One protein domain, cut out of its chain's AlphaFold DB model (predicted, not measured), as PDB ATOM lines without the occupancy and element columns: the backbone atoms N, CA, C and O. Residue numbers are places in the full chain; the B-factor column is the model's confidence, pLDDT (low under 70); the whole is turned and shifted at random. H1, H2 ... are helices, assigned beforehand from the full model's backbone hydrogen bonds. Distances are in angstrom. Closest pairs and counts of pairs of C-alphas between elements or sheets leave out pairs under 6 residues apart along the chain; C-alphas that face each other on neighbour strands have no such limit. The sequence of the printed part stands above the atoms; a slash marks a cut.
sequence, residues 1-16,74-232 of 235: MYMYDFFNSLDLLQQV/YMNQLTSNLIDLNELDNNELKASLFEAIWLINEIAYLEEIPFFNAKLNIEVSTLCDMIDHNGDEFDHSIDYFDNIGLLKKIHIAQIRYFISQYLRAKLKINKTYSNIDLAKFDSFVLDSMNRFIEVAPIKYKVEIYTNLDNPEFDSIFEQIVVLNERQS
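AT A GLANCE: This is residues 1 to 16 and 74 to 232 of the 235 residues of an uncharacterized protein of Coprobacillus sp. 3_3_56FAA (UniProt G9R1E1). Three long helices, H4, H7 and H8, make the core, with H7 and H8 each crossing H4. H1 and H3 pack on H7, H5 runs beside H8, H10 runs alongside H4, and short H6 sits out at one corner. The printed part has 175 residues with ten named helices, H1 to H10 in order, and no named strand; the class is all helix. It is compact, with a radius of gyration of the C-alphas of 15.4 A, and rounded, spanning 42 by 41 by 32 A.

IN THESE COORDINATES: Find C-alpha 2 at (64.773, -9.040, 288.203), where H1 begins and runs to residue 8. H2 takes residues 11 to 14 and H3 residues 74 to 80. Look next at C-alpha 90 at (75.848, 0.409, 274.579): from there H4 runs 26.8 A to residue 108. H5 is residues 124 to 132, 12.0 A long, and H6 residues 140 to 145. H7, residues 149 to 171, is the longest at 32.9 A. H8, residues 182 to 199, runs 25.4 A, and H9 is residues 207 to 210. H10, residues 215 to 232, runs 26.2 A and ends at C-alpha 232 at (40.421, -13.800, 274.982).

HOW THE PARTS SIT: Start at the hub, H4, which touches five helices. H7 touches it at a steep tilt of 52 degrees, opposite ways; the closest C-alphas, of Ala 100 and Ile 163, are 5.8 A apart. H8 touches H4 at 72 degrees, only just about perpendicular, with C-alphas Phe 98 and Ser 192 closest at 5.5 A. H10 touches H4 at a shallow tilt of 14 degrees, the same way, with C-alphas Glu 106 and Ile 224 closest at 7.1 A. H9 only just touches H4, with 3 pairs of C-alphas within 8 A; Ala 95 and Thr 210 are closest at 5.0 A. H5 touches H8 at a shallow tilt of 30 degrees, opposite ways, C-alphas Cys 128 and Leu 190 being closest at 6.0 A. H1 touches H7 at C-alphas Tyr 2 and Ala 169, 5.3 A apart, and H3 touches it at Leu 78 and Tyr 161, 5.7 A. H2 only just touches H3, with 3 pairs within 8 A, closest at C-alphas Leu 12 and Leu 78, 6.8 A. H6 and H7 touch only at the corner, closest at C-alphas Phe 145 and Leu 151, 5.9 A. Every O i to N i+4 pair is within hydrogen-bond range in H1, H3, H4, H5, H7, H8 and H10; H6 has 0 of 2, but 3 of 3 O i to N i+3 pairs, and H2 and H9 are too short for an i+4 pair.

THE WHOLE: The C-alphas farthest apart, of Met 1 and Phe 138, are 42.9 A apart. Residues 17 to 73 are not printed; C-alphas 16 and 74 are 7.5 A apart across the cut. The link from H4 to H5, residues 109 to 123, is long. The mean pLDDT of the printed part is 89.3, and residues 134 to 139 are under 70.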
ATOM      1  N   MET A   1      65.833 -12.903 289.449       83.69
ATOM      2  CA  MET A   1      64.445 -12.518 289.759       83.69
ATOM      3  C   MET A   1      64.235 -11.023 289.525       83.69
ATOM      4  O   MET A   1      63.453 -10.392 290.224       83.69
ATOM      5  N   TYR A   2      64.908 -10.461 288.513       95.06
ATOM      6  CA  TYR A   2      64.773  -9.040 288.203       95.06
ATOM      7  C   TYR A   2      63.404  -8.722 287.592       95.06
ATOM      8  O   TYR A   2      62.933  -7.608 287.760       95.06
ATOM      9  N   MET A   3      62.738  -9.678 286.929       95.62
ATOM     10  CA  MET A   3      61.396  -9.466 286.375       95.62
ATOM     11  C   MET A   3      60.356  -9.304 287.484       95.62
ATOM     12  O   MET A   3      59.466  -8.462 287.393       95.62
ATOM     13  N   TYR A   4      60.495 -10.069 288.569       94.06
ATOM     14  CA  TYR A   4      59.672  -9.884 289.762       94.06
ATOM     15  C   TYR A   4      59.927  -8.519 290.406       94.06
ATOM     16  O   TYR A   4      58.977  -7.801 290.718       94.06
ATOM     17  N   ASP A   5      61.197  -8.148 290.589       95.19
ATOM     18  CA  ASP A   5      61.566  -6.848 291.159       95.19
ATOM     19  C   ASP A   5      61.060  -5.700 290.275       95.19
ATOM     20  O   ASP A   5      60.524  -4.715 290.781       95.19
ATOM     21  N   PHE A   6      61.144  -5.863 288.953       97.00
ATOM     22  CA  PHE A   6      60.619  -4.934 287.965       97.00
ATOM     23  C   PHE A   6      59.117  -4.705 288.146       97.00
ATOM     24  O   PHE A   6      58.722  -3.566 288.389       97.00
ATOM     25  N   PHE A   7      58.280  -5.745 288.093       95.31
ATOM     26  CA  PHE A   7      56.830  -5.561 288.224       95.31
ATOM     27  C   PHE A   7      56.431  -4.966 289.581       95.31
ATOM     28  O   PHE A   7      55.533  -4.129 289.638       95.31
ATOM     29  N   ASN A   8      57.131  -5.325 290.664       94.56
ATOM     30  CA  ASN A   8      56.897  -4.729 291.985       94.56
ATOM     31  C   ASN A   8      57.385  -3.276 292.099       94.56
ATOM     32  O   ASN A   8      56.966  -2.562 293.007       94.56
ATOM     33  N   SER A   9      58.245  -2.825 291.186       95.44
ATOM     34  CA  SER A   9      58.748  -1.449 291.144       95.44
ATOM     35  C   SER A   9      57.845  -0.475 290.380       95.44
ATOM     36  O   SER A   9      58.196   0.698 290.283       95.44
ATOM     37  N   LEU A  10      56.715  -0.929 289.821       96.69
ATOM     38  CA  LEU A  10      55.788  -0.125 289.008       96.69
ATOM     39  C   LEU A  10      54.681   0.549 289.844       96.69
ATOM     40  O   LEU A  10      53.542   0.696 289.397       96.69
ATOM     41  N   ASP A  11      54.999   0.973 291.065       95.56
ATOM     42  CA  ASP A  11      54.045   1.548 292.019       95.56
ATOM     43  C   ASP A  11      53.364   2.822 291.491       95.56
ATOM     44  O   ASP A  11      52.166   3.026 291.700       95.56
ATOM     45  N   LEU A  12      54.078   3.652 290.729       97.00
ATOM     46  CA  LEU A  12      53.484   4.834 290.101       97.00
ATOM     47  C   LEU A  12      52.535   4.475 288.949       97.00
ATOM     48  O   LEU A  12      51.593   5.217 288.678       97.00
ATOM     49  N   LEU A  13      52.696   3.327 288.287       97.12
ATOM     50  CA  LEU A  13      51.697   2.863 287.314       97.12
ATOM     51  C   LEU A  13      50.442   2.295 287.993       97.12
ATOM     52  O   LEU A  13      49.413   2.151 287.338       97.12
ATOM     53  N   GLN A  14      50.483   2.013 289.298       94.12
ATOM     54  CA  GLN A  14      49.297   1.666 290.088       94.12
ATOM     55  C   GLN A  14      48.509   2.900 290.543       94.12
ATOM     56  O   GLN A  14      47.282   2.861 290.636       94.12
ATOM     57  N   GLN A  15      49.197   4.013 290.792       93.81
ATOM     58  CA  GLN A  15      48.636   5.235 291.383       93.81
ATOM     59  C   GLN A  15      48.131   6.246 290.339       93.81
ATOM     60  O   GLN A  15      48.184   7.457 290.559       93.81
ATOM     61  N   VAL A  16      47.653   5.771 289.185       93.56
ATOM     62  CA  VAL A  16      47.191   6.645 288.097       93.56
ATOM     63  C   VAL A  16      46.029   7.517 288.590       93.56
ATOM     64  O   VAL A  16      45.019   6.976 289.053       93.56
ATOM     65  N   TYR A  74      51.602  13.907 289.173       97.44
ATOM     66  CA  TYR A  74      51.814  12.528 288.747       97.44
ATOM     67  C   TYR A  74      52.889  12.404 287.651       97.44
ATOM     68  O   TYR A  74      53.841  11.640 287.805       97.44
ATOM     69  N   MET A  75      52.812  13.206 286.583       95.44
ATOM     70  CA  MET A  75      53.845  13.218 285.532       95.44
ATOM     71  C   MET A  75      55.229  13.589 286.076       95.44
ATOM     72  O   MET A  75      56.230  13.001 285.667       95.44
ATOM     73  N   ASN A  76      55.300  14.536 287.014       94.81
ATOM     74  CA  ASN A  76      56.555  14.928 287.649       94.81
ATOM     75  C   ASN A  76      57.150  13.780 288.475       94.81
ATOM     76  O   ASN A  76      58.355  13.565 288.404       94.81
ATOM     77  N   GLN A  77      56.324  13.018 289.202       95.75
ATOM     78  CA  GLN A  77      56.767  11.827 289.939       95.75
ATOM     79  C   GLN A  77      57.311  10.746 289.001       95.75
ATOM     80  O   GLN A  77      58.378  10.194 289.264       95.75
ATOM     81  N   LEU A  78      56.626  10.469 287.885       96.00
ATOM     82  CA  LEU A  78      57.126   9.542 286.863       96.00
ATOM     83  C   LEU A  78      58.484  10.014 286.323       96.00
ATOM     84  O   LEU A  78      59.451   9.255 286.296       96.00
ATOM     85  N   THR A  79      58.571  11.299 285.967       93.38
ATOM     86  CA  THR A  79      59.768  11.903 285.363       93.38
ATOM     87  C   THR A  79      60.957  11.927 286.327       93.38
ATOM     88  O   THR A  79      62.087  11.679 285.917       93.38
ATOM     89  N   SER A  80      60.732  12.158 287.624       92.31
ATOM     90  CA  SER A  80      61.805  12.153 288.629       92.31
ATOM     91  C   SER A  80      62.398  10.769 288.906       92.31
ATOM     92  O   SER A  80      63.439  10.675 289.550       92.31
ATOM     93  N   ASN A  81      61.741   9.696 288.455       92.88
ATOM     94  CA  ASN A  81      62.197   8.315 288.642       92.88
ATOM     95  C   ASN A  81      62.886   7.727 287.402       92.88
ATOM     96  O   ASN A  81      63.371   6.591 287.444       92.88
ATOM     97  N   LEU A  82      62.988   8.493 286.316       93.69
ATOM     98  CA  LEU A  82      63.668   8.050 285.104       93.69
ATOM     99  C   LEU A  82      65.164   7.789 285.358       93.69
ATOM    100  O   LEU A  82      65.737   8.241 286.357       93.69
ATOM    101  N   ILE A  83      65.799   7.033 284.464       92.00
ATOM    102  CA  ILE A  83      67.258   6.841 284.447       92.00
ATOM    103  C   ILE A  83      67.921   7.649 283.338       92.00
ATOM    104  O   ILE A  83      67.315   7.907 282.300       92.00
ATOM    105  N   ASP A  84      69.190   8.003 283.540       88.88
ATOM    106  CA  ASP A  84      70.023   8.538 282.468       88.88
ATOM    107  C   ASP A  84      70.623   7.392 281.640       88.88
ATOM    108  O   ASP A  84      71.434   6.604 282.131       88.88
ATOM    109  N   LEU A  85      70.220   7.303 280.371       87.31
ATOM    110  CA  LEU A  85      70.683   6.264 279.448       87.31
ATOM    111  C   LEU A  85      72.125   6.491 278.967       87.31
ATOM    112  O   LEU A  85      72.743   5.580 278.424       87.31
ATOM    113  N   ASN A  86      72.688   7.683 279.179       81.12
ATOM    114  CA  ASN A  86      74.007   8.057 278.666       81.12
ATOM    115  C   ASN A  86      75.179   7.371 279.362       81.12
ATOM    116  O   ASN A  86      76.261   7.285 278.785       81.12
ATOM    117  N   GLU A  87      74.989   6.931 280.605       72.19
ATOM    118  CA  GLU A  87      76.049   6.321 281.412       72.19
ATOM    119  C   GLU A  87      76.164   4.798 281.212       72.19
ATOM    120  O   GLU A  87      76.982   4.160 281.876       72.19
ATOM    121  N   LEU A  88      75.339   4.196 280.348       77.50
ATOM    122  CA  LEU A  88      75.176   2.741 280.259       77.50
ATOM    123  C   LEU A  88      75.971   2.117 279.100       77.50
ATOM    124  O   LEU A  88      76.214   2.754 278.074       77.50
ATOM    125  N   ASP A  89      76.364   0.845 279.263       70.75
ATOM    126  CA  ASP A  89      77.011   0.057 278.204       70.75
ATOM    127  C   ASP A  89      76.085  -0.049 276.988       70.75
ATOM    128  O   ASP A  89      74.936  -0.474 277.095       70.75
ATOM    129  N   ASN A  90      76.607   0.305 275.815       80.69
ATOM    130  CA  ASN A  90      75.848   0.409 274.579       80.69
ATOM    131  C   ASN A  90      75.208  -0.928 274.144       80.69
ATOM    132  O   ASN A  90      74.087  -0.926 273.640       80.69
ATOM    133  N   ASN A  91      75.871  -2.073 274.345       86.94
ATOM    134  CA  ASN A  91      75.332  -3.364 273.896       86.94
ATOM    135  C   ASN A  91      74.249  -3.891 274.843       86.94
ATOM    136  O   ASN A  91      73.165  -4.268 274.392       86.94
ATOM    137  N   GLU A  92      74.524  -3.884 276.148       90.19
ATOM    138  CA  GLU A  92      73.572  -4.355 277.157       90.19
ATOM    139  C   GLU A  92      72.351  -3.426 277.242       90.19
ATOM    140  O   GLU A  92      71.218  -3.904 277.330       90.19
ATOM    141  N   LEU A  93      72.549  -2.108 277.108       92.62
ATOM    142  CA  LEU A  93      71.467  -1.128 277.007       92.62
ATOM    143  C   LEU A  93      70.569  -1.409 275.802       92.62
ATOM    144  O   LEU A  93      69.355  -1.493 275.964       92.62
ATOM    145  N   LYS A  94      71.139  -1.583 274.603       93.25
ATOM    146  CA  LYS A  94      70.357  -1.834 273.380       93.25
ATOM    147  C   LYS A  94      69.502  -3.089 273.482       93.25
ATOM    148  O   LYS A  94      68.350  -3.069 273.058       93.25
ATOM    149  N   ALA A  95      70.053  -4.170 274.031       95.06
ATOM    150  CA  ALA A  95      69.300  -5.397 274.260       95.06
ATOM    151  C   ALA A  95      68.176  -5.194 275.283       95.06
ATOM    152  O   ALA A  95      67.051  -5.628 275.068       95.06
ATOM    153  N   SER A  96      68.471  -4.492 276.376       96.31
ATOM    154  CA  SER A  96      67.508  -4.251 277.453       96.31
ATOM    155  C   SER A  96      66.388  -3.292 277.048       96.31
ATOM    156  O   SER A  96      65.248  -3.485 277.454       96.31
ATOM    157  N   LEU A  97      66.680  -2.288 276.215       96.94
ATOM    158  CA  LEU A  97      65.661  -1.441 275.597       96.94
ATOM    159  C   LEU A  97      64.763  -2.265 274.673       96.94
ATOM    160  O   LEU A  97      63.548  -2.183 274.800       96.94
ATOM    161  N   PHE A  98      65.347  -3.104 273.810       96.50
ATOM    162  CA  PHE A  98      64.577  -3.946 272.890       96.50
ATOM    163  C   PHE A  98      63.601  -4.860 273.644       96.50
ATOM    164  O   PHE A  98      62.429  -4.941 273.295       96.50
ATOM    165  N   GLU A  99      64.066  -5.497 274.717       96.88
ATOM    166  CA  GLU A  99      63.223  -6.296 275.609       96.88
ATOM    167  C   GLU A  99      62.109  -5.479 276.274       96.88
ATOM    168  O   GLU A  99      60.968  -5.927 276.308       96.88
ATOM    169  N   ALA A 100      62.412  -4.277 276.782       97.06
ATOM    170  CA  ALA A 100      61.407  -3.413 277.399       97.06
ATOM    171  C   ALA A 100      60.307  -3.019 276.400       97.06
ATOM    172  O   ALA A 100      59.127  -3.064 276.742       97.06
ATOM    173  N   ILE A 101      60.686  -2.670 275.163       96.62
ATOM    174  CA  ILE A 101      59.740  -2.361 274.081       96.62
ATOM    175  C   ILE A 101      58.894  -3.581 273.731       96.62
ATOM    176  O   ILE A 101      57.678  -3.467 273.590       96.62
ATOM    177  N   TRP A 102      59.513  -4.756 273.642       94.50
ATOM    178  CA  TRP A 102      58.781  -5.981 273.357       94.50
ATOM    179  C   TRP A 102      57.794  -6.328 274.476       94.50
ATOM    180  O   TRP A 102      56.649  -6.675 274.209       94.50
ATOM    181  N   LEU A 103      58.184  -6.148 275.736       94.25
ATOM    182  CA  LEU A 103      57.287  -6.356 276.867       94.25
ATOM    183  C   LEU A 103      56.103  -5.378 276.859       94.25
ATOM    184  O   LEU A 103      54.984  -5.787 277.159       94.25
ATOM    185  N   ILE A 104      56.329  -4.109 276.494       94.38
ATOM    186  CA  ILE A 104      55.249  -3.130 276.285       94.38
ATOM    187  C   ILE A 104      54.291  -3.631 275.203       94.38
ATOM    188  O   ILE A 104      53.085  -3.623 275.435       94.38
ATOM    189  N   ASN A 105      54.819  -4.100 274.068       92.06
ATOM    190  CA  ASN A 105      54.013  -4.639 272.974       92.06
ATOM    191  C   ASN A 105      53.097  -5.770 273.454       92.06
ATOM    192  O   ASN A 105      51.900  -5.717 273.207       92.06
ATOM    193  N   GLU A 106      53.617  -6.754 274.188       89.75
ATOM    194  CA  GLU A 106      52.785  -7.871 274.658       89.75
ATOM    195  C   GLU A 106      51.751  -7.454 275.700       89.75
ATOM    196  O   GLU A 106      50.608  -7.907 275.662       89.75
ATOM    197  N   ILE A 107      52.133  -6.574 276.629       89.94
ATOM    198  CA  ILE A 107      51.203  -6.055 277.634       89.94
ATOM    199  C   ILE A 107      50.082  -5.249 276.966       89.94
ATOM    200  O   ILE A 107      48.956  -5.270 277.459       89.94
ATOM    201  N   ALA A 108      50.358  -4.574 275.846       88.00
ATOM    202  CA  ALA A 108      49.370  -3.782 275.124       88.00
ATOM    203  C   ALA A 108      48.203  -4.615 274.561       88.00
ATOM    204  O   ALA A 108      47.115  -4.068 274.387       88.00
ATOM    205  N   TYR A 109      48.406  -5.918 274.325       87.06
ATOM    206  CA  TYR A 109      47.356  -6.834 273.861       87.06
ATOM    207  C   TYR A 109      46.533  -7.463 274.989       87.06
ATOM    208  O   TYR A 109      45.526  -8.107 274.702       87.06
ATOM    209  N   LEU A 110      46.926  -7.289 276.255       87.94
ATOM    210  CA  LEU A 110      46.138  -7.778 277.384       87.94
ATOM    211  C   LEU A 110      44.871  -6.932 277.552       87.94
ATOM    212  O   LEU A 110      44.934  -5.707 277.648       87.94
ATOM    213  N   GLU A 111      43.722  -7.595 277.666       85.38
ATOM    214  CA  GLU A 111      42.449  -6.942 277.981       85.38
ATOM    215  C   GLU A 111      42.482  -6.350 279.398       85.38
ATOM    216  O   GLU A 111      42.096  -5.199 279.626       85.38
ATOM    217  N   GLU A 112      43.011  -7.125 280.347       86.75
ATOM    218  CA  GLU A 112      43.247  -6.703 281.723       86.75
ATOM    219  C   GLU A 112      44.730  -6.858 282.069       86.75
ATOM    220  O   GLU A 112      45.268  -7.968 282.091       86.75
ATOM    221  N   ILE A 113      45.400  -5.750 282.390       88.75
ATOM    222  CA  ILE A 113      46.795  -5.764 282.842       88.75
ATOM    223  C   ILE A 113      46.811  -6.080 284.349       88.75
ATOM    224  O   ILE A 113      46.383  -5.245 285.146       88.75
ATOM    225  N   PRO A 114      47.323  -7.244 284.794       88.19
ATOM    226  CA  PRO A 114      47.266  -7.626 286.210       88.19
ATOM    227  C   PRO A 114      48.332  -6.927 287.069       88.19
ATOM    228  O   PRO A 114      48.303  -7.022 288.294       88.19
ATOM    229  N   PHE A 115      49.307  -6.272 286.436       89.25
ATOM    230  CA  PHE A 115      50.498  -5.743 287.100       89.25
ATOM    231  C   PHE A 115      50.331  -4.298 287.579       89.25
ATOM    232  O   PHE A 115      50.959  -3.908 288.564       89.25
ATOM    233  N   PHE A 116      49.517  -3.499 286.883       93.50
ATOM    234  CA  PHE A 116      49.303  -2.078 287.160       93.50
ATOM    235  C   PHE A 116      48.033  -1.525 286.503       93.50
ATOM    236  O   PHE A 116      47.488  -2.126 285.584       93.50
ATOM    237  N   ASN A 117      47.586  -0.351 286.962       92.12
ATOM    238  CA  ASN A 117      46.359   0.307 286.497       92.12
ATOM    239  C   ASN A 117      46.550   1.189 285.250       92.12
ATOM    240  O   ASN A 117      45.572   1.549 284.590       92.12
ATOM    241  N   ALA A 118      47.784   1.596 284.940       92.19
ATOM    242  CA  ALA A 118      48.084   2.360 283.734       92.19
ATOM    243  C   ALA A 118      47.738   1.567 282.470       92.19
ATOM    244  O   ALA A 118      48.134   0.418 282.309       92.19
ATOM    245  N   LYS A 119      47.019   2.207 281.549       87.19
ATOM    246  CA  LYS A 119      46.670   1.618 280.259       87.19
ATOM    247  C   LYS A 119      47.769   1.929 279.249       87.19
ATOM    248  O   LYS A 119      47.846   3.053 278.761       87.19
ATOM    249  N   LEU A 120      48.627   0.943 278.985       88.00
ATOM    250  CA  LEU A 120      49.726   1.020 278.009       88.00
ATOM    251  C   LEU A 120      49.359   0.384 276.655       88.00
ATOM    252  O   LEU A 120      50.233   0.028 275.877       88.00
ATOM    253  N   ASN A 121      48.066   0.208 276.390       85.94
ATOM    254  CA  ASN A 121      47.513  -0.504 275.240       85.94
ATOM    255  C   ASN A 121      47.502   0.349 273.960       85.94
ATOM    256  O   ASN A 121      46.450   0.611 273.378       85.94
ATOM    257  N   ILE A 122      48.683   0.807 273.550       88.31
ATOM    258  CA  ILE A 122      48.918   1.476 272.270       88.31
ATOM    259  C   ILE A 122      50.006   0.697 271.535       88.31
ATOM    260  O   ILE A 122      51.025   0.334 272.124       88.31
ATOM    261  N   GLU A 123      49.778   0.430 270.250       87.94
ATOM    262  CA  GLU A 123      50.739  -0.277 269.405       87.94
ATOM    263  C   GLU A 123      52.080   0.466 269.339       87.94
ATOM    264  O   GLU A 123      52.127   1.697 269.281       87.94
ATOM    265  N   VAL A 124      53.185  -0.284 269.289       91.56
ATOM    266  CA  VAL A 124      54.542   0.290 269.274       91.56
ATOM    267  C   VAL A 124      54.766   1.233 268.086       91.56
ATOM    268  O   VAL A 124      55.465   2.229 268.238       91.56
ATOM    269  N   SER A 125      54.143   0.971 266.934       88.06
ATOM    270  CA  SER A 125      54.150   1.870 265.768       88.06
ATOM    271  C   SER A 125      53.590   3.253 266.111       88.06
ATOM    272  O   SER A 125      54.254   4.264 265.901       88.06
ATOM    273  N   THR A 126      52.413   3.293 266.734       88.56
ATOM    274  CA  THR A 126      51.760   4.538 267.160       88.56
ATOM    275  C   THR A 126      52.547   5.218 268.283       88.56
ATOM    276  O   THR A 126      52.680   6.439 268.292       88.56
ATOM    277  N   LEU A 127      53.115   4.447 269.219       90.19
ATOM    278  CA  LEU A 127      54.004   4.989 270.251       90.19
ATOM    279  C   LEU A 127      55.254   5.640 269.649       90.19
ATOM    280  O   LEU A 127      55.674   6.692 270.130       90.19
ATOM    281  N   CYS A 128      55.832   5.033 268.609       89.81
ATOM    282  CA  CYS A 128      56.973   5.583 267.888       89.81
ATOM    283  C   CYS A 128      56.618   6.953 267.299       89.81
ATOM    284  O   CYS A 128      57.292   7.933 267.606       89.81
ATOM    285  N   ASP A 129      55.500   7.047 266.573       86.06
ATOM    286  CA  ASP A 129      55.017   8.312 266.007       86.06
ATOM    287  C   ASP A 129      54.768   9.367 267.100       86.06
ATOM    288  O   ASP A 129      55.174  10.522 266.962       86.06
ATOM    289  N   MET A 130      54.160   8.974 268.224       88.19
ATOM    290  CA  MET A 130      53.882   9.870 269.351       88.19
ATOM    291  C   MET A 130      55.142  10.464 269.985       88.19
ATOM    292  O   MET A 130      55.100  11.611 270.446       88.19
ATOM    293  N   ILE A 131      56.208   9.665 270.096       88.00
ATOM    294  CA  ILE A 131      57.479  10.074 270.702       88.00
ATOM    295  C   ILE A 131      58.295  10.908 269.708       88.00
ATOM    296  O   ILE A 131      58.857  11.922 270.116       88.00
ATOM    297  N   ASP A 132      58.313  10.541 268.424       84.25
ATOM    298  CA  ASP A 132      59.032  11.275 267.371       84.25
ATOM    299  C   ASP A 132      58.457  12.690 267.188       84.25
ATOM    300  O   ASP A 132      59.183  13.682 267.148       84.25
ATOM    301  N   HIS A 133      57.128  12.806 267.240       77.50
ATOM    302  CA  HIS A 133      56.398  14.072 267.124       77.50
ATOM    303  C   HIS A 133      56.031  14.673 268.491       77.50
ATOM    304  O   HIS A 133      55.044  15.409 268.632       77.50
ATOM    305  N   ASN A 134      56.786  14.354 269.548       68.38
ATOM    306  CA  ASN A 134      56.529  14.852 270.897       68.38
ATOM    307  C   ASN A 134      56.860  16.352 271.012       68.38
ATOM    308  O   ASN A 134      57.922  16.752 271.481       68.38
ATOM    309  N   GLY A 135      55.927  17.194 270.571       57.69
ATOM    310  CA  GLY A 135      56.102  18.642 270.478       57.69
ATOM    311  C   GLY A 135      55.361  19.271 269.303       57.69
ATOM    312  O   GLY A 135      55.142  20.480 269.332       57.69
ATOM    313  N   ASP A 136      54.928  18.469 268.327       62.59
ATOM    314  CA  ASP A 136      54.141  18.954 267.197       62.59
ATOM    315  C   ASP A 136      52.668  19.146 267.566       62.59
ATOM    316  O   ASP A 136      52.019  18.285 268.168       62.59
ATOM    317  N   GLU A 137      52.127  20.301 267.176       51.59
ATOM    318  CA  GLU A 137      50.734  20.691 267.430       51.59
ATOM    319  C   GLU A 137      49.729  19.968 266.510       51.59
ATOM    320  O   GLU A 137      48.528  20.015 266.771       51.59
ATOM    321  N   PHE A 138      50.204  19.275 265.466       56.00
ATOM    322  CA  PHE A 138      49.386  18.656 264.407       56.00
ATOM    323  C   PHE A 138      49.516  17.126 264.324       56.00
ATOM    324  O   PHE A 138      49.353  16.544 263.256       56.00
ATOM    325  N   ASP A 139      49.818  16.463 265.438       66.81
ATOM    326  CA  ASP A 139      49.935  15.006 265.471       66.81
ATOM    327  C   ASP A 139      48.556  14.318 265.591       66.81
ATOM    328  O   ASP A 139      47.829  14.506 266.572       66.81
ATOM    329  N   HIS A 140      48.222  13.478 264.603       73.38
ATOM    330  CA  HIS A 140      46.996  12.671 264.543       73.38
ATOM    331  C   HIS A 140      46.862  11.659 265.689       73.38
ATOM    332  O   HIS A 140      45.756  11.218 265.995       73.38
ATOM    333  N   SER A 141      47.954  11.322 266.383       78.94
ATOM    334  CA  SER A 141      47.910  10.432 267.548       78.94
ATOM    335  C   SER A 141      47.041  10.967 268.690       78.94
ATOM    336  O   SER A 141      46.648  10.212 269.579       78.94
ATOM    337  N   ILE A 142      46.694  12.260 268.680       81.25
ATOM    338  CA  ILE A 142      45.816  12.855 269.684       81.25
ATOM    339  C   ILE A 142      44.391  12.278 269.672       81.25
ATOM    340  O   ILE A 142      43.707  12.321 270.701       81.25
ATOM    341  N   ASP A 143      43.967  11.676 268.560       83.00
ATOM    342  CA  ASP A 143      42.663  11.019 268.444       83.00
ATOM    343  C   ASP A 143      42.528   9.835 269.417       83.00
ATOM    344  O   ASP A 143      41.450   9.612 269.966       83.00
ATOM    345  N   TYR A 144      43.631   9.148 269.750       85.50
ATOM    346  CA  TYR A 144      43.660   8.095 270.780       85.50
ATOM    347  C   TYR A 144      43.389   8.616 272.199       85.50
ATOM    348  O   TYR A 144      43.156   7.839 273.126       85.50
ATOM    349  N   PHE A 145      43.435   9.933 272.385       87.81
ATOM    350  CA  PHE A 145      43.381  10.595 273.681       87.81
ATOM    351  C   PHE A 145      42.193  11.546 273.807       87.81
ATOM    352  O   PHE A 145      42.267  12.515 274.564       87.81
ATOM    353  N   ASP A 146      41.107  11.296 273.070       86.56
ATOM    354  CA  ASP A 146      39.904  12.137 273.057       86.56
ATOM    355  C   ASP A 146      40.223  13.615 272.734       86.56
ATOM    356  O   ASP A 146      39.556  14.522 273.229       86.56
ATOM    357  N   ASN A 147      41.270  13.884 271.940       84.56
ATOM    358  CA  ASN A 147      41.796  15.229 271.669       84.56
ATOM    359  C   ASN A 147      42.379  15.971 272.898       84.56
ATOM    360  O   ASN A 147      42.638  17.176 272.855       84.56
ATOM    361  N   ILE A 148      42.639  15.267 274.005       88.44
ATOM    362  CA  ILE A 148      43.204  15.836 275.235       88.44
ATOM    363  C   ILE A 148      44.728  15.659 275.250       88.44
ATOM    364  O   ILE A 148      45.256  14.648 275.714       88.44
ATOM    365  N   GLY A 149      45.463  16.707 274.860       87.12
ATOM    366  CA  GLY A 149      46.940  16.729 274.873       87.12
ATOM    367  C   GLY A 149      47.593  16.323 276.198       87.12
ATOM    368  O   GLY A 149      48.683  15.753 276.212       87.12
ATOM    369  N   LEU A 150      46.924  16.572 277.328       90.12
ATOM    370  CA  LEU A 150      47.398  16.144 278.646       90.12
ATOM    371  C   LEU A 150      47.457  14.613 278.780       90.12
ATOM    372  O   LEU A 150      48.413  14.105 279.360       90.12
ATOM    373  N   LEU A 151      46.475  13.882 278.245       90.81
ATOM    374  CA  LEU A 151      46.440  12.420 278.324       90.81
ATOM    375  C   LEU A 151      47.578  11.794 277.511       90.81
ATOM    376  O   LEU A 151      48.274  10.924 278.033       90.81
ATOM    377  N   LYS A 152      47.849  12.319 276.306       90.00
ATOM    378  CA  LYS A 152      49.021  11.938 275.500       90.00
ATOM    379  C   LYS A 152      50.322  12.104 276.296       90.00
ATOM    380  O   LYS A 152      51.135  11.184 276.372       90.00
ATOM    381  N   LYS A 153      50.507  13.260 276.949       90.62
ATOM    382  CA  LYS A 153      51.702  13.551 277.768       90.62
ATOM    383  C   LYS A 153      51.851  12.608 278.963       90.62
ATOM    384  O   LYS A 153      52.962  12.163 279.241       90.62
ATOM    385  N   ILE A 154      50.749  12.286 279.647       93.81
ATOM    386  CA  ILE A 154      50.748  11.302 280.738       93.81
ATOM    387  C   ILE A 154      51.185   9.936 280.210       93.81
ATOM    388  O   ILE A 154      52.053   9.312 280.813       93.81
ATOM    389  N   HIS A 155      50.634   9.499 279.076       93.88
ATOM    390  CA  HIS A 155      50.954   8.201 278.490       93.88
ATOM    391  C   HIS A 155      52.440   8.090 278.120       93.88
ATOM    392  O   HIS A 155      53.107   7.141 278.523       93.88
ATOM    393  N   ILE A 156      53.010   9.107 277.462       93.44
ATOM    394  CA  ILE A 156      54.452   9.148 277.160       93.44
ATOM    395  C   ILE A 156      55.286   9.081 278.451       93.44
ATOM    396  O   ILE A 156      56.261   8.331 278.524       93.44
ATOM    397  N   ALA A 157      54.903   9.816 279.502       95.00
ATOM    398  CA  ALA A 157      55.599   9.756 280.789       95.00
ATOM    399  C   ALA A 157      55.533   8.356 281.430       95.00
ATOM    400  O   ALA A 157      56.519   7.906 282.017       95.00
ATOM    401  N   GLN A 158      54.404   7.653 281.295       96.69
ATOM    402  CA  GLN A 158      54.236   6.280 281.776       96.69
ATOM    403  C   GLN A 158      55.127   5.294 281.014       96.69
ATOM    404  O   GLN A 158      55.779   4.470 281.654       96.69
ATOM    405  N   ILE A 159      55.228   5.416 279.685       96.62
ATOM    406  CA  ILE A 159      56.120   4.590 278.853       96.62
ATOM    407  C   ILE A 159      57.585   4.793 279.254       96.62
ATOM    408  O   ILE A 159      58.297   3.824 279.524       96.62
ATOM    409  N   ARG A 160      58.037   6.047 279.383       95.88
ATOM    410  CA  ARG A 160      59.412   6.348 279.823       95.88
ATOM    411  C   ARG A 160      59.711   5.771 281.204       95.88
ATOM    412  O   ARG A 160      60.798   5.231 281.426       95.88
ATOM    413  N   TYR A 161      58.756   5.884 282.128       97.25
ATOM    414  CA  TYR A 161      58.884   5.326 283.470       97.25
ATOM    415  C   TYR A 161      58.960   3.802 283.433       97.25
ATOM    416  O   TYR A 161      59.896   3.250 284.000       97.25
ATOM    417  N   PHE A 162      58.066   3.125 282.709       97.81
ATOM    418  CA  PHE A 162      58.102   1.671 282.535       97.81
ATOM    419  C   PHE A 162      59.476   1.200 282.040       97.81
ATOM    420  O   PHE A 162      60.102   0.347 282.668       97.81
ATOM    421  N   ILE A 163      59.985   1.813 280.964       97.19
ATOM    422  CA  ILE A 163      61.304   1.496 280.399       97.19
ATOM    423  C   ILE A 163      62.403   1.736 281.437       97.19
ATOM    424  O   ILE A 163      63.266   0.885 281.640       97.19
ATOM    425  N   SER A 164      62.358   2.867 282.144       96.12
ATOM    426  CA  SER A 164      63.349   3.181 283.174       96.12
ATOM    427  C   SER A 164      63.356   2.152 284.298       96.12
ATOM    428  O   SER A 164      64.425   1.693 284.690       96.12
ATOM    429  N   GLN A 165      62.187   1.746 284.791       96.75
ATOM    430  CA  GLN A 165      62.074   0.738 285.845       96.75
ATOM    431  C   GLN A 165      62.570  -0.634 285.371       96.75
ATOM    432  O   GLN A 165      63.275  -1.316 286.117       96.75
ATOM    433  N   TYR A 166      62.290  -1.010 284.118       97.44
ATOM    434  CA  TYR A 166      62.797  -2.250 283.525       97.44
ATOM    435  C   TYR A 166      64.325  -2.260 283.500       97.44
ATOM    436  O   TYR A 166      64.973  -3.172 284.017       97.44
ATOM    437  N   LEU A 167      64.911  -1.189 282.962       95.44
ATOM    438  CA  LEU A 167      66.355  -1.022 282.873       95.44
ATOM    439  C   LEU A 167      67.007  -0.966 284.259       95.44
ATOM    440  O   LEU A 167      68.059  -1.570 284.455       95.44
ATOM    441  N   ARG A 168      66.377  -0.314 285.246       94.25
ATOM    442  CA  ARG A 168      66.851  -0.318 286.640       94.25
ATOM    443  C   ARG A 168      66.946  -1.724 287.204       94.25
ATOM    444  O   ARG A 168      67.985  -2.064 287.766       94.25
ATOM    445  N   ALA A 169      65.892  -2.521 287.056       95.88
ATOM    446  CA  ALA A 169      65.851  -3.876 287.582       95.88
ATOM    447  C   ALA A 169      66.874  -4.779 286.878       95.88
ATOM    448  O   ALA A 169      67.676  -5.440 287.540       95.88
ATOM    449  N   LYS A 170      66.898  -4.758 285.540       94.88
ATOM    450  CA  LYS A 170      67.776  -5.618 284.742       94.88
ATOM    451  C   LYS A 170      69.255  -5.263 284.910       94.88
ATOM    452  O   LYS A 170      70.067  -6.136 285.208       94.88
ATOM    453  N   LEU A 171      69.596  -3.981 284.775       93.00
ATOM    454  CA  LEU A 171      70.978  -3.484 284.818       93.00
ATOM    455  C   LEU A 171      71.444  -3.128 286.240       93.00
ATOM    456  O   LEU A 171      72.560  -2.648 286.427       93.00
ATOM    457  N   LYS A 172      70.600  -3.354 287.258       91.38
ATOM    458  CA  LYS A 172      70.877  -3.082 288.681       91.38
ATOM    459  C   LYS A 172      71.293  -1.625 288.944       91.38
ATOM    460  O   LYS A 172      72.232  -1.349 289.698       91.38
ATOM    461  N   ILE A 173      70.589  -0.681 288.320       88.81
ATOM    462  CA  ILE A 173      70.872   0.758 288.433       88.81
ATOM    463  C   ILE A 173      70.225   1.319 289.702       88.81
ATOM    464  O   ILE A 173      69.027   1.599 289.744       88.81
ATOM    465  N   ASN A 174      71.053   1.582 290.713       80.31
ATOM    466  CA  ASN A 174      70.614   2.130 292.004       80.31
ATOM    467  C   ASN A 174      70.743   3.662 292.115       80.31
ATOM    468  O   ASN A 174      70.482   4.231 293.173       80.31
ATOM    469  N   LYS A 175      71.182   4.342 291.052       80.94
ATOM    470  CA  LYS A 175      71.385   5.797 291.062       80.94
ATOM    471  C   LYS A 175      70.088   6.550 290.778       80.94
ATOM    472  O   LYS A 175      69.327   6.179 289.883       80.94
ATOM    473  N   THR A 176      69.870   7.644 291.495       76.50
ATOM    474  CA  THR A 176      68.863   8.651 291.155       76.50
ATOM    475  C   THR A 176      69.505   9.761 290.332       76.50
ATOM    476  O   THR A 176      70.655  10.134 290.560       76.50
ATOM    477  N   TYR A 177      68.754  10.285 289.368       78.50
ATOM    478  CA  TYR A 177      69.213  11.335 288.467       78.50
ATOM    479  C   TYR A 177      68.328  12.560 288.662       78.50
ATOM    480  O   TYR A 177      67.107  12.449 288.712       78.50
ATOM    481  N   SER A 178      68.947  13.727 288.831       72.88
ATOM    482  CA  SER A 178      68.221  14.974 289.084       72.88
ATOM    483  C   SER A 178      67.749  15.654 287.802       72.88
ATOM    484  O   SER A 178      66.706  16.296 287.820       72.88
ATOM    485  N   ASN A 179      68.491  15.496 286.703       80.25
ATOM    486  CA  ASN A 179      68.196  16.097 285.406       80.25
ATOM    487  C   ASN A 179      68.466  15.077 284.301       80.25
ATOM    488  O   ASN A 179      69.619  14.728 284.061       80.25
ATOM    489  N   ILE A 180      67.411  14.622 283.632       87.38
ATOM    490  CA  ILE A 180      67.511  13.716 282.487       87.38
ATOM    491  C   ILE A 180      67.225  14.504 281.220       87.38
ATOM    492  O   ILE A 180      66.243  15.244 281.145       87.38
ATOM    493  N   ASP A 181      68.091  14.335 280.226       89.06
ATOM    494  CA  ASP A 181      67.852  14.842 278.882       89.06
ATOM    495  C   ASP A 181      66.769  13.985 278.214       89.06
ATOM    496  O   ASP A 181      67.035  12.891 277.715       89.06
ATOM    497  N   LEU A 182      65.529  14.477 278.256       90.19
ATOM    498  CA  LEU A 182      64.372  13.765 277.712       90.19
ATOM    499  C   LEU A 182      64.457  13.576 276.197       90.19
ATOM    500  O   LEU A 182      64.020  12.540 275.714       90.19
ATOM    501  N   ALA A 183      65.037  14.524 275.459       89.19
ATOM    502  CA  ALA A 183      65.173  14.395 274.010       89.19
ATOM    503  C   ALA A 183      66.139  13.258 273.666       89.19
ATOM    504  O   ALA A 183      65.885  12.445 272.779       89.19
ATOM    505  N   LYS A 184      67.233  13.151 274.424       88.88
ATOM    506  CA  LYS A 184      68.179  12.053 274.254       88.88
ATOM    507  C   LYS A 184      67.617  10.716 274.732       88.88
ATOM    508  O   LYS A 184      67.850   9.703 274.080       88.88
ATOM    509  N   PHE A 185      66.867  10.707 275.836       92.56
ATOM    510  CA  PHE A 185      66.144   9.520 276.294       92.56
ATOM    511  C   PHE A 185      65.200   9.009 275.202       92.56
ATOM    512  O   PHE A 185      65.266   7.837 274.834       92.56
ATOM    513  N   ASP A 186      64.373   9.900 274.652       93.44
ATOM    514  CA  ASP A 186      63.434   9.586 273.577       93.44
ATOM    515  C   ASP A 186      64.158   9.063 272.340       93.44
ATOM    516  O   ASP A 186      63.724   8.070 271.772       93.44
ATOM    517  N   SER A 187      65.299   9.649 271.974       92.38
ATOM    518  CA  SER A 187      66.104   9.177 270.844       92.38
ATOM    519  C   SER A 187      66.544   7.712 270.996       92.38
ATOM    520  O   SER A 187      66.383   6.932 270.061       92.38
ATOM    521  N   PHE A 188      67.015   7.294 272.177       93.56
ATOM    522  CA  PHE A 188      67.346   5.881 272.425       93.56
ATOM    523  C   PHE A 188      66.121   4.962 272.364       93.56
ATOM    524  O   PHE A 188      66.214   3.829 271.886       93.56
ATOM    525  N   VAL A 189      64.983   5.429 272.883       94.88
ATOM    526  CA  VAL A 189      63.725   4.674 272.857       94.88
ATOM    527  C   VAL A 189      63.229   4.509 271.423       94.88
ATOM    528  O   VAL A 189      62.913   3.389 271.032       94.88
ATOM    529  N   LEU A 190      63.235   5.582 270.629       94.50
ATOM    530  CA  LEU A 190      62.846   5.590 269.219       94.50
ATOM    531  C   LEU A 190      63.712   4.651 268.384       94.50
ATOM    532  O   LEU A 190      63.175   3.838 267.638       94.50
ATOM    533  N   ASP A 191      65.034   4.692 268.546       93.50
ATOM    534  CA  ASP A 191      65.942   3.762 267.861       93.50
ATOM    535  C   ASP A 191      65.577   2.298 268.163       93.50
ATOM    536  O   ASP A 191      65.611   1.431 267.285       93.50
ATOM    537  N   SER A 192      65.203   2.010 269.413       95.62
ATOM    538  CA  SER A 192      64.815   0.665 269.834       95.62
ATOM    539  C   SER A 192      63.431   0.257 269.321       95.62
ATOM    540  O   SER A 192      63.274  -0.873 268.859       95.62
ATOM    541  N   MET A 193      62.453   1.169 269.335       96.06
ATOM    542  CA  MET A 193      61.118   0.956 268.764       96.06
ATOM    543  C   MET A 193      61.184   0.715 267.256       96.06
ATOM    544  O   MET A 193      60.621  -0.264 266.776       96.06
ATOM    545  N   ASN A 194      61.938   1.532 266.522       95.25
ATOM    546  CA  ASN A 194      62.148   1.357 265.085       95.25
ATOM    547  C   ASN A 194      62.775  -0.002 264.772       95.25
ATOM    548  O   ASN A 194      62.277  -0.731 263.914       95.25
ATOM    549  N   ARG A 195      63.810  -0.399 265.522       94.94
ATOM    550  CA  ARG A 195      64.399  -1.736 265.385       94.94
ATOM    551  C   ARG A 195      63.388  -2.842 265.688       94.94
ATOM    552  O   ARG A 195      63.388  -3.856 265.001       94.94
ATOM    553  N   PHE A 196      62.563  -2.687 266.722       95.44
ATOM    554  CA  PHE A 196      61.525  -3.660 267.063       95.44
ATOM    555  C   PHE A 196      60.512  -3.832 265.926       95.44
ATOM    556  O   PHE A 196      60.226  -4.962 265.536       95.44
ATOM    557  N   ILE A 197      60.041  -2.721 265.354       94.25
ATOM    558  CA  ILE A 197      59.115  -2.704 264.215       94.25
ATOM    559  C   ILE A 197      59.755  -3.350 262.978       94.25
ATOM    560  O   ILE A 197      59.120  -4.175 262.327       94.25
ATOM    561  N   GLU A 198      61.012  -3.018 262.669       94.12
ATOM    562  CA  GLU A 198      61.742  -3.571 261.519       94.12
ATOM    563  C   GLU A 198      61.961  -5.084 261.649       94.12
ATOM    564  O   GLU A 198      61.772  -5.838 260.695       94.12
ATOM    565  N   VAL A 199      62.366  -5.533 262.837       92.94
ATOM    566  CA  VAL A 199      62.639  -6.945 263.116       92.94
ATOM    567  C   VAL A 199      61.351  -7.765 263.175       92.94
ATOM    568  O   VAL A 199      61.383  -8.932 262.780       92.94
ATOM    569  N   ALA A 200      60.260  -7.177 263.681       90.19
ATOM    570  CA  ALA A 200      58.954  -7.805 263.882       90.19
ATOM    571  C   ALA A 200      59.083  -9.216 264.495       90.19
ATOM    572  O   ALA A 200      58.867 -10.217 263.804       90.19
ATOM    573  N   PRO A 201      59.522  -9.334 265.763       85.94
ATOM    574  CA  PRO A 201      59.910 -10.618 266.331       85.94
ATOM    575  C   PRO A 201      58.740 -11.615 266.368       85.94
ATOM    576  O   PRO A 201      57.653 -11.317 266.846       85.94
ATOM    577  N   ILE A 202      58.994 -12.825 265.860       81.62
ATOM    578  CA  ILE A 202      58.017 -13.928 265.734       81.62
ATOM    579  C   ILE A 202      58.409 -15.117 266.630       81.62
ATOM    580  O   ILE A 202      57.602 -15.990 266.929       81.62
ATOM    581  N   LYS A 203      59.682 -15.201 267.032       71.94
ATOM    582  CA  LYS A 203      60.207 -16.284 267.871       71.94
ATOM    583  C   LYS A 203      60.268 -15.821 269.318       71.94
ATOM    584  O   LYS A 203      60.677 -14.701 269.557       71.94
ATOM    585  N   TYR A 204      59.982 -16.704 270.267       73.56
ATOM    586  CA  TYR A 204      59.912 -16.373 271.700       73.56
ATOM    587  C   TYR A 204      61.258 -16.150 272.401       73.56
ATOM    588  O   TYR A 204      61.280 -15.768 273.561       73.56
ATOM    589  N   LYS A 205      62.376 -16.408 271.714       90.62
ATOM    590  CA  LYS A 205      63.714 -16.299 272.296       90.62
ATOM    591  C   LYS A 205      64.356 -14.960 271.987       90.62
ATOM    592  O   LYS A 205      64.685 -14.697 270.824       90.62
ATOM    593  N   VAL A 206      64.627 -14.162 273.013       92.38
ATOM    594  CA  VAL A 206      65.183 -12.821 272.814       92.38
ATOM    595  C   VAL A 206      66.626 -12.810 272.321       92.38
ATOM    596  O   VAL A 206      66.995 -11.921 271.550       92.38
ATOM    597  N   GLU A 207      67.406 -13.852 272.632       94.06
ATOM    598  CA  GLU A 207      68.798 -13.997 272.175       94.06
ATOM    599  C   GLU A 207      68.942 -13.909 270.647       94.06
ATOM    600  O   GLU A 207      69.951 -13.419 270.143       94.06
ATOM    601  N   ILE A 208      67.909 -14.323 269.903       92.75
ATOM    602  CA  ILE A 208      67.878 -14.307 268.432       92.75
ATOM    603  C   ILE A 208      67.944 -12.876 267.893       92.75
ATOM    604  O   ILE A 208      68.474 -12.640 266.807       92.75
ATOM    605  N   TYR A 209      67.400 -11.925 268.648       93.00
ATOM    606  CA  TYR A 209      67.250 -10.539 268.230       93.00
ATOM    607  C   TYR A 209      68.281  -9.629 268.880       93.00
ATOM    608  O   TYR A 209      68.687  -8.642 268.267       93.00
ATOM    609  N   THR A 210      68.732  -9.947 270.093       92.50
ATOM    610  CA  THR A 210      69.645  -9.105 270.876       92.50
ATOM    611  C   THR A 210      71.084  -9.620 270.911       92.50
ATOM    612  O   THR A 210      71.980  -8.844 271.235       92.50
ATOM    613  N   ASN A 211      71.323 -10.886 270.543       91.38
ATOM    614  CA  ASN A 211      72.566 -11.633 270.781       91.38
ATOM    615  C   ASN A 211      72.937 -11.783 272.270       91.38
ATOM    616  O   ASN A 211      74.093 -12.067 272.586       91.38
ATOM    617  N   LEU A 212      71.982 -11.581 273.184       92.81
ATOM    618  CA  LEU A 212      72.161 -11.770 274.620       92.81
ATOM    619  C   LEU A 212      71.074 -12.702 275.153       92.81
ATOM    620  O   LEU A 212      69.886 -12.435 274.979       92.81
ATOM    621  N   ASP A 213      71.500 -13.789 275.793       94.00
ATOM    622  CA  ASP A 213      70.597 -14.739 276.440       94.00
ATOM    623  C   ASP A 213      69.921 -14.105 277.661       94.00
ATOM    624  O   ASP A 213      70.553 -13.389 278.446       94.00
ATOM    625  N   ASN A 214      68.622 -14.355 277.810       95.06
ATOM    626  CA  ASN A 214      67.814 -13.829 278.903       95.06
ATOM    627  C   ASN A 214      66.638 -14.776 279.204       95.06
ATOM    628  O   ASN A 214      65.480 -14.469 278.911       95.06
ATOM    629  N   PRO A 215      66.912 -15.928 279.835       94.19
ATOM    630  CA  PRO A 215      65.897 -16.950 280.077       94.19
ATOM    631  C   PRO A 215      64.792 -16.490 281.039       94.19
ATOM    632  O   PRO A 215      63.682 -17.017 281.003       94.19
ATOM    633  N   GLU A 216      65.072 -15.512 281.911       94.88
ATOM    634  CA  GLU A 216      64.053 -14.940 282.801       94.88
ATOM    635  C   GLU A 216      63.036 -14.096 282.015       94.88
ATOM    636  O   GLU A 216      61.843 -14.163 282.308       94.88
ATOM    637  N   PHE A 217      63.485 -13.357 280.991       95.06
ATOM    638  CA  PHE A 217      62.600 -12.631 280.076       95.06
ATOM    639  C   PHE A 217      61.750 -13.595 279.253       95.06
ATOM    640  O   PHE A 217      60.525 -13.500 279.299       95.06
ATOM    641  N   ASP A 218      62.386 -14.559 278.577       94.06
ATOM    642  CA  ASP A 218      61.700 -15.541 277.726       94.06
ATOM    643  C   ASP A 218      60.603 -16.286 278.515       94.06
ATOM    644  O   ASP A 218      59.475 -16.447 278.050       94.06
ATOM    645  N   SER A 219      60.885 -16.667 279.768       92.38
ATOM    646  CA  SER A 219      59.911 -17.350 280.627       92.38
ATOM    647  C   SER A 219      58.717 -16.476 281.032       92.38
ATOM    648  O   SER A 219      57.596 -16.981 281.145       92.38
ATOM    649  N   ILE A 220      58.920 -15.182 281.291       91.12
ATOM    650  CA  ILE A 220      57.811 -14.263 281.598       91.12
ATOM    651  C   ILE A 220      57.002 -13.959 280.344       91.12
ATOM    652  O   ILE A 220      55.775 -13.895 280.410       91.12
ATOM    653  N   PHE A 221      57.680 -13.805 279.211       88.69
ATOM    654  CA  PHE A 221      57.056 -13.573 277.923       88.69
ATOM    655  C   PHE A 221      56.031 -14.664 277.601       88.69
ATOM    656  O   PHE A 221      54.859 -14.368 277.369       88.69
ATOM    657  N   GLU A 222      56.433 -15.936 277.691       89.06
ATOM    658  CA  GLU A 222      55.535 -17.078 277.484       89.06
ATOM    659  C   GLU A 222      54.311 -17.035 278.418       89.06
ATOM    660  O   GLU A 222      53.189 -17.328 278.003       89.06
ATOM    661  N   GLN A 223      54.493 -16.624 279.677       90.38
ATOM    662  CA  GLN A 223      53.391 -16.512 280.637       90.38
ATOM    663  C   GLN A 223      52.411 -15.383 280.293       90.38
ATOM    664  O   GLN A 223      51.209 -15.555 280.494       90.38
ATOM    665  N   ILE A 224      52.895 -14.251 279.773       89.81
ATOM    666  CA  ILE A 224      52.048 -13.138 279.320       89.81
ATOM    667  C   ILE A 224      51.233 -13.547 278.093       89.81
ATOM    668  O   ILE A 224      50.033 -13.284 278.050       89.81
ATOM    669  N   VAL A 225      51.836 -14.268 277.146       86.00
ATOM    670  CA  VAL A 225      51.125 -14.802 275.973       86.00
ATOM    671  C   VAL A 225      49.999 -15.746 276.405       86.00
ATOM    672  O   VAL A 225      48.850 -15.567 276.005       86.00
ATOM    673  N   VAL A 226      50.285 -16.693 277.305       89.06
ATOM    674  CA  VAL A 226      49.266 -17.605 277.858       89.06
ATOM    675  C   VAL A 226      48.181 -16.845 278.629       89.06
ATOM    676  O   VAL A 226      47.011 -17.239 278.617       89.06
ATOM    677  N   LEU A 227      48.540 -15.770 279.334       89.69
ATOM    678  CA  LEU A 227      47.570 -14.921 280.019       89.69
ATOM    679  C   LEU A 227      46.621 -14.254 279.018       89.69
ATOM    680  O   LEU A 227      45.413 -14.286 279.247       89.69
ATOM    681  N   ASN A 228      47.154 -13.714 277.921       87.00
ATOM    682  CA  ASN A 228      46.366 -13.094 276.862       87.00
ATOM    683  C   ASN A 228      45.352 -14.087 276.273       87.00
ATOM    684  O   ASN A 228      44.148 -13.847 276.311       87.00
ATOM    685  N   GLU A 229      45.813 -15.276 275.870       86.94
ATOM    686  CA  GLU A 229      44.947 -16.344 275.350       86.94
ATOM    687  C   GLU A 229      43.816 -16.708 276.323       86.94
ATOM    688  O   GLU A 229      42.683 -16.983 275.923       86.94
ATOM    689  N   ARG A 230      44.092 -16.714 277.632       88.62
ATOM    690  CA  ARG A 230      43.079 -17.000 278.658       88.62
ATOM    691  C   ARG A 230      42.071 -15.872 278.843       88.62
ATOM    692  O   ARG A 230      40.951 -16.169 279.251       88.62
ATOM    693  N   GLN A 231      42.456 -14.620 278.616       87.38
ATOM    694  CA  GLN A 231      41.537 -13.481 278.656       87.38
ATOM    695  C   GLN A 231      40.628 -13.501 277.422       87.38
ATOM    696  O   GLN A 231      39.409 -13.492 277.573       87.38
ATOM    697  N   SER A 232      41.193 -13.716 276.230       80.75
ATOM    698  CA  SER A 232      40.421 -13.800 274.982       80.75
ATOM    699  C   SER A 232      39.441 -14.980 274.924       80.75
ATOM    700  O   SER A 232      38.457 -14.917 274.203       80.75
TER     701      SER A 232